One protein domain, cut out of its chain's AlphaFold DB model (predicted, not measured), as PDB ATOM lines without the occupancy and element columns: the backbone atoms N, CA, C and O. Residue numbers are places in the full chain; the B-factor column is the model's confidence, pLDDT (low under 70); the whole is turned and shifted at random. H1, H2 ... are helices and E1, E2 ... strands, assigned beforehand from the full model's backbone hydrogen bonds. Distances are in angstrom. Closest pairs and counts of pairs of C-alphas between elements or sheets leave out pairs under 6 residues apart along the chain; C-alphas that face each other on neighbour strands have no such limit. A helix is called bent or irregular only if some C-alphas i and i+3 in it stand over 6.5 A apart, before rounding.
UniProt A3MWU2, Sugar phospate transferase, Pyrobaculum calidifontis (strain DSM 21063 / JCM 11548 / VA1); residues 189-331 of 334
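AT A GLANCE: This is residues 189 to 331 of the 334 residues of the protein "Sugar phospate transferase" of Pyrobaculum calidifontis (strain DSM 21063 / JCM 11548 / VA1) (UniProt A3MWU2). With little regular structure in named elements, the chain is wound in stacked turns, a solenoid tied by short parallel pairings, with hairpin E4-E5 at one end. H1 to H3 stand beside the stack, opposite the loop round Thr 234. The 143 printed residues hold E1 to E5, then H1 to H3, of mixed class, in 50 residues; E1-E2 is parallel, E3-E4-E5 mixed. It is compact, radius of gyration of the C-alphas 14.7 A, spanning 44 by 29 by 27 A.

IN THESE COORDINATES: E1, residues 193 to 199, begins at C-alpha (-28.257, -12.238, 8.951) and spans 13.1 A; E2, 210 to 216, spans 13.0 A. E3 is 277 to 279, E4 290 to 293, E5 296 to 299. H1, 302 to 315, spans 20.2 A. H2 is 319 to 325, irregular, with C-alphas 320 and 323 7.2 A apart. H3, 327 to 330, ends at C-alpha (-46.864, 18.372, 14.888).

HOW THE PARTS SIT: Within hydrogen-bond range are N 195 and O 211 of parallel E1 and E2, 3.0 A, N 277 and O 290 of parallel E3 and E4, 2.8 A, and N 291 and O 298 of the antiparallel hairpin E4 and E5, 2.8 A. Helical hairpin H1 and H2 touch, through residues 309 to 313 of H1 alone, closest C-alphas Leu 313 and Asp 319, 5.3 A, at a steep tilt of 38 degrees. H1, through 302 to 306 alone, only just touches H3, with 3 pairs of C-alphas within 8 A, closest Arg 302 and Val 329, 6.2 A. Every O i to N i+4 pair is within range in H1, 1 of 3 in H2, with 3 of 4 O i to N i+3; H3 is too short for an O i to N i+4 pair.

THE WHOLE: The farthest C-alphas, Thr 234 and Asp 320, are 46.5 A apart. The printed part has no cut; the link E2 to E3, 60 residues, is long. No printed residue is under 70 in pLDDT.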
ATOM      1  N   LYS A 189     -35.058  -7.284  18.800       98.81
ATOM      2  CA  LYS A 189     -35.069  -8.695  18.376       98.81
ATOM      3  C   LYS A 189     -34.674  -8.832  16.921       98.81
ATOM      4  O   LYS A 189     -35.298  -8.203  16.068       98.81
ATOM      5  N   VAL A 190     -33.712  -9.708  16.640       98.81
ATOM      6  CA  VAL A 190     -33.238  -9.978  15.274       98.81
ATOM      7  C   VAL A 190     -33.281 -11.470  14.949       98.81
ATOM      8  O   VAL A 190     -33.102 -12.313  15.830       98.81
ATOM      9  N   ARG A 191     -33.525 -11.778  13.675       98.56
ATOM     10  CA  ARG A 191     -33.418 -13.097  13.056       98.56
ATOM     11  C   ARG A 191     -32.710 -12.985  11.706       98.56
ATOM     12  O   ARG A 191     -32.858 -11.957  11.034       98.56
ATOM     13  N   ASP A 192     -32.063 -14.080  11.307       98.00
ATOM     14  CA  ASP A 192     -31.365 -14.290  10.030       98.00
ATOM     15  C   ASP A 192     -29.986 -13.614  10.005       98.00
ATOM     16  O   ASP A 192     -29.237 -13.815  10.955       98.00
ATOM     17  N   GLU A 193     -29.604 -12.830   8.995       98.69
ATOM     18  CA  GLU A 193     -28.257 -12.238   8.951       98.69
ATOM     19  C   GLU A 193     -28.252 -10.744   9.314       98.69
ATOM     20  O   GLU A 193     -28.970  -9.928   8.720       98.69
ATOM     21  N   VAL A 194     -27.384 -10.368  10.260       98.69
ATOM     22  CA  VAL A 194     -27.095  -8.967  10.610       98.69
ATOM     23  C   VAL A 194     -25.587  -8.710  10.673       98.69
ATOM     24  O   VAL A 194     -24.829  -9.526  11.200       98.69
ATOM     25  N   LYS A 195     -25.127  -7.575  10.132       98.75
ATOM     26  CA  LYS A 195     -23.693  -7.233  10.077       98.75
ATOM     27  C   LYS A 195     -23.451  -5.737  10.186       98.75
ATOM     28  O   LYS A 195     -23.867  -4.999   9.302       98.75
ATOM     29  N   ASN A 196     -22.686  -5.286  11.178       98.81
ATOM     30  CA  ASN A 196     -22.410  -3.858  11.374       98.81
ATOM     31  C   ASN A 196     -23.694  -3.004  11.317       98.81
ATOM     32  O   ASN A 196     -23.760  -1.981  10.639       98.81
ATOM     33  N   ALA A 197     -24.759  -3.498  11.944       98.62
ATOM     34  CA  ALA A 197     -26.066  -2.863  11.944       98.62
ATOM     35  C   ALA A 197     -26.426  -2.433  13.362       98.62
ATOM     36  O   ALA A 197     -26.366  -3.242  14.292       98.62
ATOM     37  N   VAL A 198     -26.804  -1.167  13.511       98.88
ATOM     38  CA  VAL A 198     -27.272  -0.610  14.776       98.88
ATOM     39  C   VAL A 198     -28.786  -0.715  14.820       98.88
ATOM     40  O   VAL A 198     -29.475  -0.070  14.038       98.88
ATOM     41  N   PHE A 199     -29.288  -1.534  15.735       98.88
ATOM     42  CA  PHE A 199     -30.688  -1.604  16.120       98.88
ATOM     43  C   PHE A 199     -30.840  -0.891  17.460       98.88
ATOM     44  O   PHE A 199     -30.431  -1.414  18.501       98.88
ATOM     45  N   ASP A 200     -31.413   0.307  17.427       98.75
ATOM     46  CA  ASP A 200     -31.748   1.075  18.625       98.75
ATOM     47  C   ASP A 200     -32.907   0.400  19.390       98.75
ATOM     48  O   ASP A 200     -33.312  -0.728  19.076       98.75
ATOM     49  N   ALA A 201     -33.409   1.055  20.433       98.56
ATOM     50  CA  ALA A 201     -34.365   0.490  21.361       98.56
ATOM     51  C   ALA A 201     -35.687   0.075  20.697       98.56
ATOM     52  O   ALA A 201     -36.208   0.752  19.808       98.56
ATOM     53  N   TYR A 202     -36.275  -1.021  21.175       98.81
ATOM     54  CA  TYR A 202     -37.635  -1.425  20.809       98.81
ATOM     55  C   TYR A 202     -37.802  -1.769  19.320       98.81
ATOM     56  O   TYR A 202     -38.872  -1.589  18.739       98.81
ATOM     57  N   THR A 203     -36.754  -2.284  18.673       98.62
ATOM     58  CA  THR A 203     -36.793  -2.612  17.241       98.62
ATOM     59  C   THR A 203     -37.014  -4.100  16.986       98.62
ATOM     60  O   THR A 203     -36.714  -4.975  17.813       98.62
ATOM     61  N   ARG A 204     -37.608  -4.422  15.836       98.62
ATOM     62  CA  ARG A 204     -38.022  -5.786  15.483       98.62
ATOM     63  C   ARG A 204     -37.592  -6.134  14.058       98.62
ATOM     64  O   ARG A 204     -38.014  -5.495  13.103       98.62
ATOM     65  N   LYS A 205     -36.800  -7.195  13.909       98.31
ATOM     66  CA  LYS A 205     -36.463  -7.885  12.650       98.31
ATOM     67  C   LYS A 205     -36.558  -9.389  12.893       98.31
ATOM     68  O   LYS A 205     -35.561 -10.089  12.958       98.31
ATOM     69  N   GLN A 206     -37.767  -9.896  13.114       97.38
ATOM     70  CA  GLN A 206     -37.963 -11.228  13.715       97.38
ATOM     71  C   GLN A 206     -38.008 -12.395  12.717       97.38
ATOM     72  O   GLN A 206     -38.126 -13.551  13.126       97.38
ATOM     73  N   HIS A 207     -37.898 -12.102  11.425       98.06
ATOM     74  CA  HIS A 207     -38.025 -13.046  10.314       98.06
ATOM     75  C   HIS A 207     -36.838 -12.913   9.346       98.06
ATOM     76  O   HIS A 207     -35.955 -12.089   9.575       98.06
ATOM     77  N   GLY A 208     -36.828 -13.701   8.266       96.62
ATOM     78  CA  GLY A 208     -35.758 -13.716   7.258       96.62
ATOM     79  C   GLY A 208     -35.458 -12.363   6.591       96.62
ATOM     80  O   GLY A 208     -36.272 -11.437   6.656       96.62
ATOM     81  N   GLY A 209     -34.287 -12.266   5.966       97.81
ATOM     82  CA  GLY A 209     -33.715 -11.106   5.275       97.81
ATOM     83  C   GLY A 209     -32.366 -10.667   5.864       97.81
ATOM     84  O   GLY A 209     -32.024 -11.055   6.980       97.81
ATOM     85  N   TYR A 210     -31.634  -9.803   5.158       98.75
ATOM     86  CA  TYR A 210     -30.310  -9.305   5.573       98.75
ATOM     87  C   TYR A 210     -30.335  -7.823   5.977       98.75
ATOM     88  O   TYR A 210     -30.917  -6.998   5.269       98.75
ATOM     89  N   VAL A 211     -29.673  -7.469   7.084       98.81
ATOM     90  CA  VAL A 211     -29.471  -6.073   7.522       98.81
ATOM     91  C   VAL A 211     -27.983  -5.813   7.737       98.81
ATOM     92  O   VAL A 211     -27.379  -6.334   8.674       98.81
ATOM     93  N   GLY A 212     -27.383  -4.983   6.883       98.50
ATOM     94  CA  GLY A 212     -25.944  -4.739   6.903       98.50
ATOM     95  C   GLY A 212     -25.561  -3.271   6.808       98.50
ATOM     96  O   GLY A 212     -26.139  -2.554   5.997       98.50
ATOM     97  N   ASP A 213     -24.553  -2.840   7.570       98.88
ATOM     98  CA  ASP A 213     -23.988  -1.480   7.523       98.88
ATOM     99  C   ASP A 213     -25.085  -0.402   7.614       98.88
ATOM    100  O   ASP A 213     -25.176   0.472   6.761       98.88
ATOM    101  N   SER A 214     -25.990  -0.516   8.583       98.88
ATOM    102  CA  SER A 214     -27.229   0.275   8.630       98.88
ATOM    103  C   SER A 214     -27.473   0.859  10.013       98.88
ATOM    104  O   SER A 214     -27.031   0.289  11.014       98.88
ATOM    105  N   TYR A 215     -28.232   1.951  10.066       98.94
ATOM    106  CA  TYR A 215     -28.737   2.510  11.318       98.94
ATOM    107  C   TYR A 215     -30.260   2.394  11.349       98.94
ATOM    108  O   TYR A 215     -30.947   2.910  10.469       98.94
ATOM    109  N   VAL A 216     -30.789   1.712  12.357       98.94
ATOM    110  CA  VAL A 216     -32.216   1.468  12.554       98.94
ATOM    111  C   VAL A 216     -32.613   2.082  13.892       98.94
ATOM    112  O   VAL A 216     -32.273   1.545  14.946       98.94
ATOM    113  N   ALA A 217     -33.295   3.227  13.839       98.75
ATOM    114  CA  ALA A 217     -33.722   3.975  15.016       98.75
ATOM    115  C   ALA A 217     -34.828   3.256  15.806       98.75
ATOM    116  O   ALA A 217     -35.315   2.193  15.414       98.75
ATOM    117  N   SER A 218     -35.220   3.846  16.936       98.50
ATOM    118  CA  SER A 218     -36.147   3.220  17.877       98.50
ATOM    119  C   SER A 218     -37.531   2.932  17.273       98.50
ATOM    120  O   SER A 218     -37.994   3.630  16.368       98.50
ATOM    121  N   PHE A 219     -38.220   1.907  17.789       98.69
ATOM    122  CA  PHE A 219     -39.603   1.557  17.405       98.69
ATOM    123  C   PHE A 219     -39.796   1.138  15.928       98.69
ATOM    124  O   PHE A 219     -40.906   1.085  15.391       98.69
ATOM    125  N   VAL A 220     -38.715   0.798  15.227       98.81
ATOM    126  CA  VAL A 220     -38.787   0.268  13.858       98.81
ATOM    127  C   VAL A 220     -39.207  -1.201  13.859       98.81
ATOM    128  O   VAL A 220     -38.682  -2.016  14.622       98.81
ATOM    129  N   ASN A 221     -40.103  -1.574  12.942       98.75
ATOM    130  CA  ASN A 221     -40.427  -2.979  12.687       98.75
ATOM    131  C   ASN A 221     -40.238  -3.334  11.209       98.75
ATOM    132  O   ASN A 221     -40.895  -2.781  10.322       98.75
ATOM    133  N   LEU A 222     -39.347  -4.294  10.976       98.88
ATOM    134  CA  LEU A 222     -38.997  -4.818   9.670       98.88
ATOM    135  C   LEU A 222     -39.822  -6.076   9.371       98.88
ATOM    136  O   LEU A 222     -39.641  -7.116  10.013       98.88
ATOM    137  N   GLY A 223     -40.721  -5.988   8.390       98.56
ATOM    138  CA  GLY A 223     -41.554  -7.101   7.936       98.56
ATOM    139  C   GLY A 223     -40.736  -8.281   7.406       98.56
ATOM    140  O   GLY A 223     -39.575  -8.137   7.011       98.56
ATOM    141  N   ALA A 224     -41.337  -9.472   7.381       98.62
ATOM    142  CA  ALA A 224     -40.658 -10.688   6.937       98.62
ATOM    143  C   ALA A 224     -40.066 -10.571   5.529       98.62
ATOM    144  O   ALA A 224     -40.736 -10.103   4.616       98.62
ATOM    145  N   GLY A 225     -38.814 -10.996   5.351       98.38
ATOM    146  CA  GLY A 225     -38.096 -10.877   4.079       98.38
ATOM    147  C   GLY A 225     -37.483  -9.497   3.829       98.38
ATOM    148  O   GLY A 225     -36.876  -9.299   2.776       98.38
ATOM    149  N   THR A 226     -37.606  -8.546   4.766       98.81
ATOM    150  CA  THR A 226     -36.988  -7.224   4.598       98.81
ATOM    151  C   THR A 226     -35.475  -7.346   4.508       98.81
ATOM    152  O   THR A 226     -34.841  -7.874   5.424       98.81
ATOM    153  N   THR A 227     -34.915  -6.839   3.412       98.81
ATOM    154  CA  THR A 227     -33.505  -7.021   3.056       98.81
ATOM    155  C   THR A 227     -32.896  -5.710   2.580       98.81
ATOM    156  O   THR A 227     -33.469  -5.013   1.741       98.81
ATOM    157  N   PHE A 228     -31.724  -5.370   3.109       98.75
ATOM    158  CA  PHE A 228     -31.013  -4.135   2.798       98.75
ATOM    159  C   PHE A 228     -29.816  -4.405   1.890       98.75
ATOM    160  O   PHE A 228     -28.964  -5.235   2.197       98.75
ATOM    161  N   SER A 229     -29.707  -3.666   0.791       98.06
ATOM    162  CA  SER A 229     -28.456  -3.598   0.038       98.06
ATOM    163  C   SER A 229     -27.483  -2.655   0.743       98.06
ATOM    164  O   SER A 229     -27.888  -1.640   1.297       98.06
ATOM    165  N   ASN A 230     -26.195  -2.974   0.704       98.19
ATOM    166  CA  ASN A 230     -25.128  -2.163   1.295       98.19
ATOM    167  C   ASN A 230     -23.904  -2.021   0.380       98.19
ATOM    168  O   ASN A 230     -22.884  -1.482   0.803       98.19
ATOM    169  N   LEU A 231     -23.974  -2.532  -0.851       98.00
ATOM    170  CA  LEU A 231     -22.906  -2.463  -1.840       98.00
ATOM    171  C   LEU A 231     -23.512  -2.075  -3.185       98.00
ATOM    172  O   LEU A 231     -24.499  -2.658  -3.631       98.00
ATOM    173  N   LYS A 232     -22.913  -1.085  -3.843       95.88
ATOM    174  CA  LYS A 232     -23.361  -0.642  -5.161       95.88
ATOM    175  C   LYS A 232     -22.968  -1.672  -6.222       95.88
ATOM    176  O   LYS A 232     -21.825  -2.116  -6.241       95.88
ATOM    177  N   ASN A 233     -23.866  -1.972  -7.161       95.06
ATOM    178  CA  ASN A 233     -23.604  -2.945  -8.236       95.06
ATOM    179  C   ASN A 233     -22.405  -2.567  -9.120       95.06
ATOM    180  O   ASN A 233     -21.713  -3.436  -9.630       95.06
ATOM    181  N   THR A 234     -22.122  -1.269  -9.268       96.50
ATOM    182  CA  THR A 234     -20.945  -0.784 -10.004       96.50
ATOM    183  C   THR A 234     -19.646  -0.862  -9.195       96.50
ATOM    184  O   THR A 234     -18.627  -0.359  -9.655       96.50
ATOM    185  N   LEU A 235     -19.686  -1.381  -7.961       95.31
ATOM    186  CA  LEU A 235     -18.585  -1.424  -6.984       95.31
ATOM    187  C   LEU A 235     -17.991  -0.054  -6.596       95.31
ATOM    188  O   LEU A 235     -17.033   0.018  -5.829       95.31
ATOM    189  N   GLY A 236     -18.574   1.036  -7.097       97.62
ATOM    190  CA  GLY A 236     -18.225   2.401  -6.725       97.62
ATOM    191  C   GLY A 236     -18.829   2.811  -5.383       97.62
ATOM    192  O   GLY A 236     -19.605   2.080  -4.770       97.62
ATOM    193  N   LEU A 237     -18.507   4.029  -4.949       98.38
ATOM    194  CA  LEU A 237     -18.996   4.562  -3.681       98.38
ATOM    195  C   LEU A 237     -20.522   4.764  -3.688       98.38
ATOM    196  O   LEU A 237     -21.106   5.255  -4.665       98.38
ATOM    197  N   ILE A 238     -21.151   4.433  -2.563       98.50
ATOM    198  CA  ILE A 238     -22.512   4.835  -2.209       98.50
ATOM    199  C   ILE A 238     -22.441   6.270  -1.692       98.50
ATOM    200  O   ILE A 238     -21.687   6.554  -0.766       98.50
ATOM    201  N   LYS A 239     -23.203   7.177  -2.303       97.75
ATOM    202  CA  LYS A 239     -23.284   8.588  -1.907       97.75
ATOM    203  C   LYS A 239     -24.702   8.852  -1.387       97.75
ATOM    204  O   LYS A 239     -25.598   8.980  -2.223       97.75
ATOM    205  N   PRO A 240     -24.933   8.822  -0.065       98.00
ATOM    206  CA  PRO A 240     -26.243   9.140   0.494       98.00
ATOM    207  C   PRO A 240     -26.540  10.638   0.334       98.00
ATOM    208  O   PRO A 240     -25.620  11.448   0.267       98.00
ATOM    209  N   SER A 241     -27.815  11.025   0.305       97.38
ATOM    210  CA  SER A 241     -28.234  12.434   0.162       97.38
ATOM    211  C   SER A 241     -27.862  13.325   1.351       97.38
ATOM    212  O   SER A 241     -27.800  14.543   1.224       97.38
ATOM    213  N   TYR A 242     -27.614  12.718   2.511       96.62
ATOM    214  CA  TYR A 242     -27.361  13.398   3.778       96.62
ATOM    215  C   TYR A 242     -25.871  13.498   4.144       96.62
ATOM    216  O   TYR A 242     -25.559  13.919   5.260       96.62
ATOM    217  N   ALA A 243     -24.955  13.114   3.246       97.19
ATOM    218  CA  ALA A 243     -23.511  13.220   3.454       97.19
ATOM    219  C   ALA A 243     -22.793  13.793   2.226       97.19
ATOM    220  O   ALA A 243     -23.156  13.520   1.086       97.19
ATOM    221  N   ASP A 244     -21.703  14.517   2.472       95.75
ATOM    222  CA  ASP A 244     -20.921  15.193   1.426       95.75
ATOM    223  C   ASP A 244     -19.840  14.279   0.802       95.75
ATOM    224  O   ASP A 244     -19.133  14.661  -0.132       95.75
ATOM    225  N   ARG A 245     -19.712  13.039   1.300       96.31
ATOM    226  CA  ARG A 245     -18.744  12.023   0.849       96.31
ATOM    227  C   ARG A 245     -19.420  10.703   0.476       96.31
ATOM    228  O   ARG A 245     -20.603  10.486   0.718       96.31
ATOM    229  N   GLY A 246     -18.644   9.812  -0.141       97.81
ATOM    230  CA  GLY A 246     -19.087   8.467  -0.503       97.81
ATOM    231  C   GLY A 246     -18.469   7.374   0.370       97.81
ATOM    232  O   GLY A 246     -17.332   7.505   0.819       97.81
ATOM    233  N   TYR A 247     -19.196   6.270   0.523       98.44
ATOM    234  CA  TYR A 247     -18.851   5.132   1.376       98.44
ATOM    235  C   TYR A 247     -18.756   3.853   0.545       98.44
ATOM    236  O   TYR A 247     -19.537   3.639  -0.385       98.44
ATOM    237  N   LYS A 248     -17.800   2.977   0.871       97.81
ATOM    238  CA  LYS A 248     -17.615   1.707   0.144       97.81
ATOM    239  C   LYS A 248     -18.740   0.710   0.434       97.81
ATOM    240  O   LYS A 248     -19.184   0.013  -0.475       97.81
ATOM    241  N   LYS A 249     -19.173   0.638   1.696       98.38
ATOM    242  CA  LYS A 249     -20.349  -0.117   2.128       98.38
ATOM    243  C   LYS A 249     -21.206   0.755   3.028       98.38
ATOM    244  O   LYS A 249     -20.676   1.355   3.956       98.38
ATOM    245  N   LEU A 250     -22.494   0.829   2.725       98.81
ATOM    246  CA  LEU A 250     -23.471   1.600   3.485       98.81
ATOM    247  C   LEU A 250     -24.874   1.110   3.121       98.81
ATOM    248  O   LEU A 250     -25.296   1.220   1.970       98.81
ATOM    249  N   GLY A 251     -25.575   0.547   4.091       98.81
ATOM    250  CA  GLY A 251     -27.003   0.265   4.040       98.81
ATOM    251  C   GLY A 251     -27.848   1.514   4.316       98.81
ATOM    252  O   GLY A 251     -27.327   2.631   4.307       98.81
ATOM    253  N   PRO A 252     -29.168   1.373   4.474       98.75
ATOM    254  CA  PRO A 252     -30.047   2.502   4.734       98.75
ATOM    255  C   PRO A 252     -30.002   2.985   6.194       98.75
ATOM    256  O   PRO A 252     -29.592   2.272   7.115       98.75
ATOM    257  N   VAL A 253     -30.487   4.208   6.392       98.88
ATOM    258  CA  VAL A 253     -30.796   4.801   7.695       98.88
ATOM    259  C   VAL A 253     -32.312   4.901   7.824       98.88
ATOM    260  O   VAL A 253     -32.963   5.549   7.004       98.88
ATOM    261  N   LEU A 254     -32.877   4.254   8.841       98.88
ATOM    262  CA  LEU A 254     -34.310   4.261   9.132       98.88
ATOM    263  C   LEU A 254     -34.571   5.076  10.396       98.88
ATOM    264  O   LEU A 254     -33.971   4.806  11.438       98.88
ATOM    265  N   GLY A 255     -35.477   6.044  10.294       98.50
ATOM    266  CA  GLY A 255     -35.948   6.845  11.416       98.50
ATOM    267  C   GLY A 255     -36.976   6.136  12.289       98.50
ATOM    268  O   GLY A 255     -37.424   5.025  11.995       98.50
ATOM    269  N   GLU A 256     -37.340   6.781  13.393       98.38
ATOM    270  CA  GLU A 256     -38.204   6.194  14.410       98.38
ATOM    271  C   GLU A 256     -39.565   5.807  13.842       98.38
ATOM    272  O   GLU A 256     -40.126   6.500  12.991       98.38
ATOM    273  N   PHE A 257     -40.124   4.700  14.327       98.56
ATOM    274  CA  PHE A 257     -41.436   4.212  13.897       98.56
ATOM    275  C   PHE A 257     -41.542   3.882  12.396       98.56
ATOM    276  O   PHE A 257     -42.653   3.775  11.872       98.56
ATOM    277  N   VAL A 258     -40.438   3.693  11.668       98.75
ATOM    278  CA  VAL A 258     -40.524   3.169  10.298       98.75
ATOM    279  C   VAL A 258     -41.057   1.738  10.313       98.75
ATOM    280  O   VAL A 258     -40.642   0.906  11.124       98.75
ATOM    281  N   LYS A 259     -41.963   1.428   9.382       98.62
ATOM    282  CA  LYS A 259     -42.477   0.071   9.162       98.62
ATOM    283  C   LYS A 259     -42.197  -0.367   7.734       98.62
ATOM    284  O   LYS A 259     -42.584   0.311   6.782       98.62
ATOM    285  N   THR A 260     -41.571  -1.526   7.568       98.81
ATOM    286  CA  THR A 260     -41.458  -2.155   6.250       98.81
ATOM    287  C   THR A 260     -42.513  -3.248   6.111       98.81
ATOM    288  O   THR A 260     -42.765  -4.023   7.037       98.81
ATOM    289  N   ALA A 261     -43.146  -3.318   4.943       98.56
ATOM    290  CA  ALA A 261     -43.983  -4.456   4.589       98.56
ATOM    291  C   ALA A 261     -43.148  -5.735   4.384       98.56
ATOM    292  O   ALA A 261     -41.915  -5.704   4.336       98.56
ATOM    293  N   ILE A 262     -43.828  -6.877   4.254       98.31
ATOM    294  CA  ILE A 262     -43.175  -8.136   3.883       98.31
ATOM    295  C   ILE A 262     -42.511  -8.019   2.502       98.31
ATOM    296  O   ILE A 262     -43.037  -7.356   1.609       98.31
ATOM    297  N   GLY A 263     -41.359  -8.664   2.327       98.19
ATOM    298  CA  GLY A 263     -40.614  -8.689   1.067       98.19
ATOM    299  C   GLY A 263     -40.024  -7.342   0.638       98.19
ATOM    300  O   GLY A 263     -39.658  -7.189  -0.524       98.19
ATOM    301  N   THR A 264     -39.949  -6.354   1.534       98.75
ATOM    302  CA  THR A 264     -39.423  -5.028   1.197       98.75
ATOM    303  C   THR A 264     -37.902  -5.047   1.012       98.75
ATOM    304  O   THR A 264     -37.154  -5.493   1.882       98.75
ATOM    305  N   LEU A 265     -37.428  -4.519  -0.113       98.69
ATOM    306  CA  LEU A 265     -36.011  -4.418  -0.455       98.69
ATOM    307  C   LEU A 265     -35.591  -2.951  -0.395       98.69
ATOM    308  O   LEU A 265     -36.157  -2.128  -1.110       98.69
ATOM    309  N   VAL A 266     -34.607  -2.608   0.434       98.75
ATOM    310  CA  VAL A 266     -34.169  -1.211   0.610       98.75
ATOM    311  C   VAL A 266     -32.755  -1.038   0.079       98.75
ATOM    312  O   VAL A 266     -31.853  -1.806   0.420       98.75
ATOM    313  N   TYR A 267     -32.549  -0.046  -0.783       98.25
ATOM    314  CA  TYR A 267     -31.235   0.218  -1.365       98.25
ATOM    315  C   TYR A 267     -30.275   0.841  -0.342       98.25
ATOM    316  O   TYR A 267     -30.683   1.500   0.613       98.25
ATOM    317  N   GLY A 268     -28.975   0.638  -0.562       97.94
ATOM    318  CA  GLY A 268     -27.935   1.188   0.303       97.94
ATOM    319  C   GLY A 268     -27.850   2.711   0.235       97.94
ATOM    320  O   GLY A 268     -28.067   3.305  -0.824       97.94
ATOM    321  N   GLY A 269     -27.533   3.336   1.371       97.81
ATOM    322  CA  GLY A 269     -27.419   4.788   1.517       97.81
ATOM    323  C   GLY A 269     -28.741   5.554   1.451       97.81
ATOM    324  O   GLY A 269     -28.704   6.775   1.335       97.81
ATOM    325  N   ARG A 270     -29.890   4.864   1.491       98.38
ATOM    326  CA  ARG A 270     -31.205   5.516   1.523       98.38
ATOM    327  C   ARG A 270     -31.566   5.971   2.921       98.38
ATOM    328  O   ARG A 270     -31.320   5.255   3.889       98.38
ATOM    329  N   TYR A 271     -32.205   7.127   3.008       98.62
ATOM    330  CA  TYR A 271     -32.877   7.579   4.214       98.62
ATOM    331  C   TYR A 271     -34.374   7.283   4.129       98.62
ATOM    332  O   TYR A 271     -35.039   7.662   3.167       98.62
ATOM    333  N   VAL A 272     -34.909   6.619   5.151       98.69
ATOM    334  CA  VAL A 272     -36.351   6.446   5.349       98.69
ATOM    335  C   VAL A 272     -36.726   7.182   6.627       98.69
ATOM    336  O   VAL A 272     -36.375   6.747   7.722       98.69
ATOM    337  N   GLY A 273     -37.401   8.319   6.481       97.88
ATOM    338  CA  GLY A 273     -37.716   9.218   7.585       97.88
ATOM    339  C   GLY A 273     -38.713   8.637   8.593       97.88
ATOM    340  O   GLY A 273     -39.446   7.702   8.262       97.88
ATOM    341  N   PRO A 274     -38.765   9.189   9.822       97.88
ATOM    342  CA  PRO A 274     -39.651   8.699  10.868       97.88
ATOM    343  C   PRO A 274     -41.124   8.623  10.459       97.88
ATOM    344  O   PRO A 274     -41.604   9.429   9.661       97.88
ATOM    345  N   LEU A 275     -41.857   7.682  11.058       97.81
ATOM    346  CA  LEU A 275     -43.287   7.423  10.817       97.81
ATOM    347  C   LEU A 275     -43.634   6.999   9.383       97.81
ATOM    348  O   LEU A 275     -44.806   7.037   8.996       97.81
ATOM    349  N   SER A 276     -42.643   6.583   8.594       98.00
ATOM    350  CA  SER A 276     -42.879   6.160   7.218       98.00
ATOM    351  C   SER A 276     -43.153   4.664   7.086       98.00
ATOM    352  O   SER A 276     -42.514   3.825   7.723       98.00
ATOM    353  N   HIS A 277     -44.106   4.314   6.224       98.56
ATOM    354  CA  HIS A 277     -44.416   2.933   5.857       98.56
ATOM    355  C   HIS A 277     -43.943   2.657   4.434       98.56
ATOM    356  O   HIS A 277     -44.359   3.338   3.496       98.56
ATOM    357  N   VAL A 278     -43.111   1.638   4.249       98.75
ATOM    358  CA  VAL A 278     -42.470   1.372   2.956       98.75
ATOM    359  C   VAL A 278     -42.747  -0.045   2.453       98.75
ATOM    360  O   VAL A 278     -42.726  -1.020   3.210       98.75
ATOM    361  N   TYR A 279     -43.029  -0.150   1.154       98.56
ATOM    362  CA  TYR A 279     -43.466  -1.372   0.481       98.56
ATOM    363  C   TYR A 279     -42.646  -1.609  -0.792       98.56
ATOM    364  O   TYR A 279     -42.443  -0.683  -1.579       98.56
ATOM    365  N   GLY A 280     -42.276  -2.864  -1.054       98.38
ATOM    366  CA  GLY A 280     -41.613  -3.259  -2.300       98.38
ATOM    367  C   GLY A 280     -40.156  -2.799  -2.365       98.38
ATOM    368  O   GLY A 280     -39.427  -2.946  -1.390       98.38
ATOM    369  N   VAL A 281     -39.718  -2.277  -3.513       98.44
ATOM    370  CA  VAL A 281     -38.334  -1.814  -3.718       98.44
ATOM    371  C   VAL A 281     -38.226  -0.327  -3.395       98.44
ATOM    372  O   VAL A 281     -38.818   0.491  -4.092       98.44
ATOM    373  N   VAL A 282     -37.471   0.010  -2.351       98.56
ATOM    374  CA  VAL A 282     -37.210   1.379  -1.891       98.56
ATOM    375  C   VAL A 282     -35.846   1.823  -2.414       98.56
ATOM    376  O   VAL A 282     -34.803   1.525  -1.826       98.56
ATOM    377  N   ASP A 283     -35.855   2.510  -3.550       97.12
ATOM    378  CA  ASP A 283     -34.672   2.967  -4.289       97.12
ATOM    379  C   ASP A 283     -34.446   4.488  -4.228       97.12
ATOM    380  O   ASP A 283     -33.432   4.987  -4.724       97.12
ATOM    381  N   VAL A 284     -35.347   5.207  -3.561       97.88
ATOM    382  CA  VAL A 284     -35.289   6.647  -3.285       97.88
ATOM    383  C   VAL A 284     -35.309   6.905  -1.781       97.88
ATOM    384  O   VAL A 284     -35.677   6.030  -0.997       97.88
ATOM    385  N   ASP A 285     -34.912   8.109  -1.375       98.31
ATOM    386  CA  ASP A 285     -35.162   8.543  -0.004       98.31
ATOM    387  C   ASP A 285     -36.660   8.773   0.194       98.31
ATOM    388  O   ASP A 285     -37.357   9.270  -0.696       98.31
ATOM    389  N   VAL A 286     -37.153   8.406   1.370       98.38
ATOM    390  CA  VAL A 286     -38.557   8.562   1.744       98.38
ATOM    391  C   VAL A 286     -38.609   9.579   2.882       98.38
ATOM    392  O   VAL A 286     -38.028   9.312   3.935       98.38
ATOM    393  N   PRO A 287     -39.275  10.736   2.711       96.81
ATOM    394  CA  PRO A 287     -39.360  11.737   3.766       96.81
ATOM    395  C   PRO A 287     -40.158  11.203   4.969       96.81
ATOM    396  O   PRO A 287     -40.816  10.162   4.857       96.81
ATOM    397  N   PRO A 288     -40.111  11.874   6.132       96.56
ATOM    398  CA  PRO A 288     -40.937  11.501   7.276       96.56
ATOM    399  C   PRO A 288     -42.438  11.521   6.942       96.56
ATOM    400  O   PRO A 288     -42.857  12.127   5.952       96.56
ATOM    401  N   LEU A 289     -43.257  10.880   7.782       96.50
ATOM    402  CA  LEU A 289     -44.725  10.870   7.656       96.50
ATOM    403  C   LEU A 289     -45.210  10.466   6.257       96.50
ATOM    404  O   LEU A 289     -46.108  11.092   5.689       96.50
ATOM    405  N   SER A 290     -44.620   9.422   5.682       97.38
ATOM    406  CA  SER A 290     -44.890   9.043   4.296       97.38
ATOM    407  C   SER A 290     -45.223   7.568   4.133       97.38
ATOM    408  O   SER A 290     -44.728   6.699   4.840       97.38
ATOM    409  N   ILE A 291     -46.041   7.251   3.139       98.50
ATOM    410  CA  ILE A 291     -46.262   5.889   2.665       98.50
ATOM    411  C   ILE A 291     -45.616   5.774   1.285       98.50
ATOM    412  O   ILE A 291     -46.077   6.398   0.330       98.50
ATOM    413  N   PHE A 292     -44.568   4.959   1.168       98.62
ATOM    414  CA  PHE A 292     -43.919   4.649  -0.107       98.62
ATOM    415  C   PHE A 292     -44.403   3.305  -0.649       98.62
ATOM    416  O   PHE A 292     -44.253   2.276   0.011       98.62
ATOM    417  N   ARG A 293     -44.952   3.283  -1.866       97.25
ATOM    418  CA  ARG A 293     -45.423   2.052  -2.517       97.25
ATOM    419  C   ARG A 293     -45.392   2.186  -4.032       97.25
ATOM    420  O   ARG A 293     -46.028   3.076  -4.591       97.25
ATOM    421  N   GLY A 294     -44.687   1.267  -4.693       92.25
ATOM    422  CA  GLY A 294     -44.615   1.212  -6.158       92.25
ATOM    423  C   GLY A 294     -44.031   2.484  -6.777       92.25
ATOM    424  O   GLY A 294     -44.607   3.016  -7.722       92.25
ATOM    425  N   GLY A 295     -42.952   3.019  -6.193       93.81
ATOM    426  CA  GLY A 295     -42.300   4.250  -6.657       93.81
ATOM    427  C   GLY A 295     -43.053   5.546  -6.331       93.81
ATOM    428  O   GLY A 295     -42.603   6.623  -6.707       93.81
ATOM    429  N   LYS A 296     -44.197   5.471  -5.640       97.25
ATOM    430  CA  LYS A 296     -44.990   6.639  -5.238       97.25
ATOM    431  C   LYS A 296     -44.855   6.893  -3.747       97.25
ATOM    432  O   LYS A 296     -44.949   5.958  -2.955       97.25
ATOM    433  N   ILE A 297     -44.711   8.163  -3.390       98.19
ATOM    434  CA  ILE A 297     -44.732   8.654  -2.012       98.19
ATOM    435  C   ILE A 297     -46.054   9.389  -1.815       98.19
ATOM    436  O   ILE A 297     -46.366  10.309  -2.570       98.19
ATOM    437  N   VAL A 298     -46.838   8.975  -0.822       97.44
ATOM    438  CA  VAL A 298     -48.058   9.678  -0.407       97.44
ATOM    439  C   VAL A 298     -47.966  10.055   1.071       97.44
ATOM    440  O   VAL A 298     -47.403   9.277   1.843       97.44
ATOM    441  N   PRO A 299     -48.507  11.206   1.499       96.44
ATOM    442  CA  PRO A 299     -48.491  11.586   2.907       96.44
ATOM    443  C   PRO A 299     -49.239  10.582   3.793       96.44
ATOM    444  O   PRO A 299     -50.300  10.071   3.424       96.44
ATOM    445  N   MET A 300     -48.695  10.323   4.980       95.19
ATOM    446  CA  MET A 300     -49.381   9.616   6.056       95.19
ATOM    447  C   MET A 300     -50.474  10.511   6.642       95.19
ATOM    448  O   MET A 300     -50.269  11.703   6.872       95.19
ATOM    449  N   ASP A 301     -51.628   9.919   6.940       96.06
ATOM    450  CA  ASP A 301     -52.662  10.606   7.704       96.06
ATOM    451  C   ASP A 301     -52.150  10.917   9.121       96.06
ATOM    452  O   ASP A 301     -51.677  10.031   9.837       96.06
ATOM    453  N   ARG A 302     -52.228  12.188   9.523       95.19
ATOM    454  CA  ARG A 302     -51.635  12.667  10.779       95.19
ATOM    455  C   ARG A 302     -52.322  12.097  12.018       95.19
ATOM    456  O   ARG A 302     -51.644  11.810  13.002       95.19
ATOM    457  N   GLU A 303     -53.636  11.896  11.985       95.81
ATOM    458  CA  GLU A 303     -54.355  11.319  13.123       95.81
ATOM    459  C   GLU A 303     -54.059   9.826  13.250       95.81
ATOM    460  O   GLU A 303     -53.780   9.341  14.352       95.81
ATOM    461  N   LYS A 304     -53.968   9.112  12.122       95.88
ATOM    462  CA  LYS A 304     -53.474   7.729  12.110       95.88
ATOM    463  C   LYS A 304     -52.029   7.633  12.586       95.88
ATOM    464  O   LYS A 304     -51.706   6.683  13.291       95.88
ATOM    465  N   ALA A 305     -51.167   8.599  12.262       96.69
ATOM    466  CA  ALA A 305     -49.794   8.633  12.765       96.69
ATOM    467  C   ALA A 305     -49.755   8.776  14.297       96.69
ATOM    468  O   ALA A 305     -49.012   8.055  14.959       96.69
ATOM    469  N   LYS A 306     -50.598   9.636  14.886       97.44
ATOM    470  CA  LYS A 306     -50.730   9.761  16.350       97.44
ATOM    471  C   LYS A 306     -51.243   8.478  16.999       97.44
ATOM    472  O   LYS A 306     -50.722   8.058  18.030       97.44
ATOM    473  N   GLU A 307     -52.272   7.859  16.426       96.12
ATOM    474  CA  GLU A 307     -52.791   6.573  16.905       96.12
ATOM    475  C   GLU A 307     -51.721   5.480  16.836       96.12
ATOM    476  O   GLU A 307     -51.537   4.718  17.785       96.12
ATOM    477  N   TYR A 308     -50.988   5.439  15.730       94.38
ATOM    478  CA  TYR A 308     -49.897   4.509  15.512       94.38
ATOM    479  C   TYR A 308     -48.796   4.657  16.570       94.38
ATOM    480  O   TYR A 308     -48.453   3.654  17.193       94.38
ATOM    481  N   ILE A 309     -48.317   5.878  16.842       98.00
ATOM    482  CA  ILE A 309     -47.325   6.125  17.904       98.00
ATOM    483  C   ILE A 309     -47.824   5.563  19.240       98.00
ATOM    484  O   ILE A 309     -47.083   4.848  19.905       98.00
ATOM    485  N   ARG A 310     -49.084   5.826  19.626       98.06
ATOM    486  CA  ARG A 310     -49.644   5.293  20.885       98.06
ATOM    487  C   ARG A 310     -49.618   3.768  20.925       98.06
ATOM    488  O   ARG A 310     -49.173   3.199  21.912       98.06
ATOM    489  N   ARG A 311     -50.085   3.109  19.860       97.06
ATOM    490  CA  ARG A 311     -50.133   1.639  19.787       97.06
ATOM    491  C   ARG A 311     -48.741   1.016  19.872       97.06
ATOM    492  O   ARG A 311     -48.577   0.010  20.554       97.06
ATOM    493  N   ASP A 312     -47.764   1.606  19.188       96.50
ATOM    494  CA  ASP A 312     -46.388   1.113  19.189       96.50
ATOM    495  C   ASP A 312     -45.754   1.309  20.572       96.50
ATOM    496  O   ASP A 312     -45.224   0.360  21.129       96.50
ATOM    497  N   LEU A 313     -45.900   2.486  21.192       98.25
ATOM    498  CA  LEU A 313     -45.409   2.738  22.554       98.25
ATOM    499  C   LEU A 313     -46.037   1.797  23.593       98.25
ATOM    500  O   LEU A 313     -45.313   1.218  24.404       98.25
ATOM    501  N   ALA A 314     -47.355   1.587  23.533       97.88
ATOM    502  CA  ALA A 314     -48.073   0.697  24.444       97.88
ATOM    503  C   ALA A 314     -47.575  -0.758  24.362       97.88
ATOM    504  O   ALA A 314     -47.519  -1.450  25.377       97.88
ATOM    505  N   GLN A 315     -47.139  -1.219  23.181       96.62
ATOM    506  CA  GLN A 315     -46.537  -2.551  23.013       96.62
ATOM    507  C   GLN A 315     -45.299  -2.754  23.902       96.62
ATOM    508  O   GLN A 315     -45.004  -3.882  24.302       96.62
ATOM    509  N   PHE A 316     -44.583  -1.673  24.204       97.19
ATOM    510  CA  PHE A 316     -43.364  -1.675  25.011       97.19
ATOM    511  C   PHE A 316     -43.570  -1.085  26.411       97.19
ATOM    512  O   PHE A 316     -42.597  -0.919  27.144       97.19
ATOM    513  N   GLY A 317     -44.813  -0.752  26.785       97.44
ATOM    514  CA  GLY A 317     -45.123  -0.070  28.043       97.44
ATOM    515  C   GLY A 317     -44.477   1.313  28.148       97.44
ATOM    516  O   GLY A 317     -44.046   1.695  29.232       97.44
ATOM    517  N   ARG A 318     -44.348   2.024  27.019       97.69
ATOM    518  CA  ARG A 318     -43.680   3.332  26.906       97.69
ATOM    519  C   ARG A 318     -44.628   4.486  26.586       97.69
ATOM    520  O   ARG A 318     -44.257   5.439  25.902       97.69
ATOM    521  N   ASP A 319     -45.874   4.403  27.049       97.62
ATOM    522  CA  ASP A 319     -46.879   5.461  26.879       97.62
ATOM    523  C   ASP A 319     -46.397   6.827  27.408       97.62
ATOM    524  O   ASP A 319     -46.807   7.872  26.895       97.62
ATOM    525  N   ASP A 320     -45.470   6.823  28.371       97.38
ATOM    526  CA  ASP A 320     -44.782   8.001  28.909       97.38
ATOM    527  C   ASP A 320     -44.044   8.823  27.837       97.38
ATOM    528  O   ASP A 320     -43.961  10.046  27.954       97.38
ATOM    529  N   LEU A 321     -43.580   8.192  26.753       97.69
ATOM    530  CA  LEU A 321     -42.880   8.867  25.655       97.69
ATOM    531  C   LEU A 321     -43.819   9.470  24.605       97.69
ATOM    532  O   LEU A 321     -43.353  10.114  23.658       97.69
ATOM    533  N   TYR A 322     -45.137   9.301  24.731       97.69
ATOM    534  CA  TYR A 322     -46.076   9.838  23.746       97.69
ATOM    535  C   TYR A 322     -45.978  11.369  23.578       97.69
ATOM    536  O   TYR A 322     -45.936  11.823  22.429       97.69
ATOM    537  N   PRO A 323     -45.886  12.191  24.648       95.88
ATOM    538  CA  PRO A 323     -45.713  13.639  24.514       95.88
ATOM    539  C   PRO A 323     -44.443  14.033  23.757       95.88
ATOM    540  O   PRO A 323     -44.457  15.026  23.036       95.88
ATOM    541  N   PHE A 324     -43.377  13.240  23.890       95.75
ATOM    542  CA  PHE A 324     -42.131  13.442  23.166       95.75
ATOM    543  C   PHE A 324     -42.296  13.091  21.684       95.75
ATOM    544  O   PHE A 324     -42.026  13.919  20.820       95.75
ATOM    545  N   TYR A 325     -42.811  11.904  21.354       96.81
ATOM    546  CA  TYR A 325     -42.861  11.454  19.959       96.81
ATOM    547  C   TYR A 325     -43.993  12.048  19.124       96.81
ATOM    548  O   TYR A 325     -43.838  12.156  17.905       96.81
ATOM    549  N   LYS A 326     -45.102  12.503  19.727       95.25
ATOM    550  CA  LYS A 326     -46.181  13.166  18.967       95.25
ATOM    551  C   LYS A 326     -45.690  14.407  18.207       95.25
ATOM    552  O   LYS A 326     -46.281  14.757  17.185       95.25
ATOM    553  N   ARG A 327     -44.584  15.023  18.652       93.06
ATOM    554  CA  ARG A 327     -43.954  16.172  17.988       93.06
ATOM    555  C   ARG A 327     -43.558  15.872  16.548       93.06
ATOM    556  O   ARG A 327     -43.620  16.767  15.725       93.06
ATOM    557  N   LEU A 328     -43.248  14.616  16.214       92.94
ATOM    558  CA  LEU A 328     -42.947  14.211  14.837       92.94
ATOM    559  C   LEU A 328     -44.122  14.441  13.883       92.94
ATOM    560  O   LEU A 328     -43.912  14.615  12.686       92.94
ATOM    561  N   VAL A 329     -45.352  14.437  14.403       93.81
ATOM    562  CA  VAL A 329     -46.569  14.734  13.642       93.81
ATOM    563  C   VAL A 329     -46.860  16.236  13.622       93.81
ATOM    564  O   VAL A 329     -47.391  16.743  12.637       93.81
ATOM    565  N   GLU A 330     -46.558  16.945  14.709       88.00
ATOM    566  CA  GLU A 330     -46.864  18.372  14.888       88.00
ATOM    567  C   GLU A 330     -45.832  19.270  14.180       88.00
ATOM    568  O   GLU A 330     -46.205  20.237  13.520       88.00
ATOM    569  N   GLN A 331     -44.554  18.901  14.261       84.25
ATOM    570  CA  GLN A 331     -43.388  19.573  13.689       84.25
ATOM    571  C   GLN A 331     -42.465  18.519  13.048       84.25
ATOM    572  O   GLN A 331     -41.524  18.037  13.686       84.25
TER     573      GLN A 331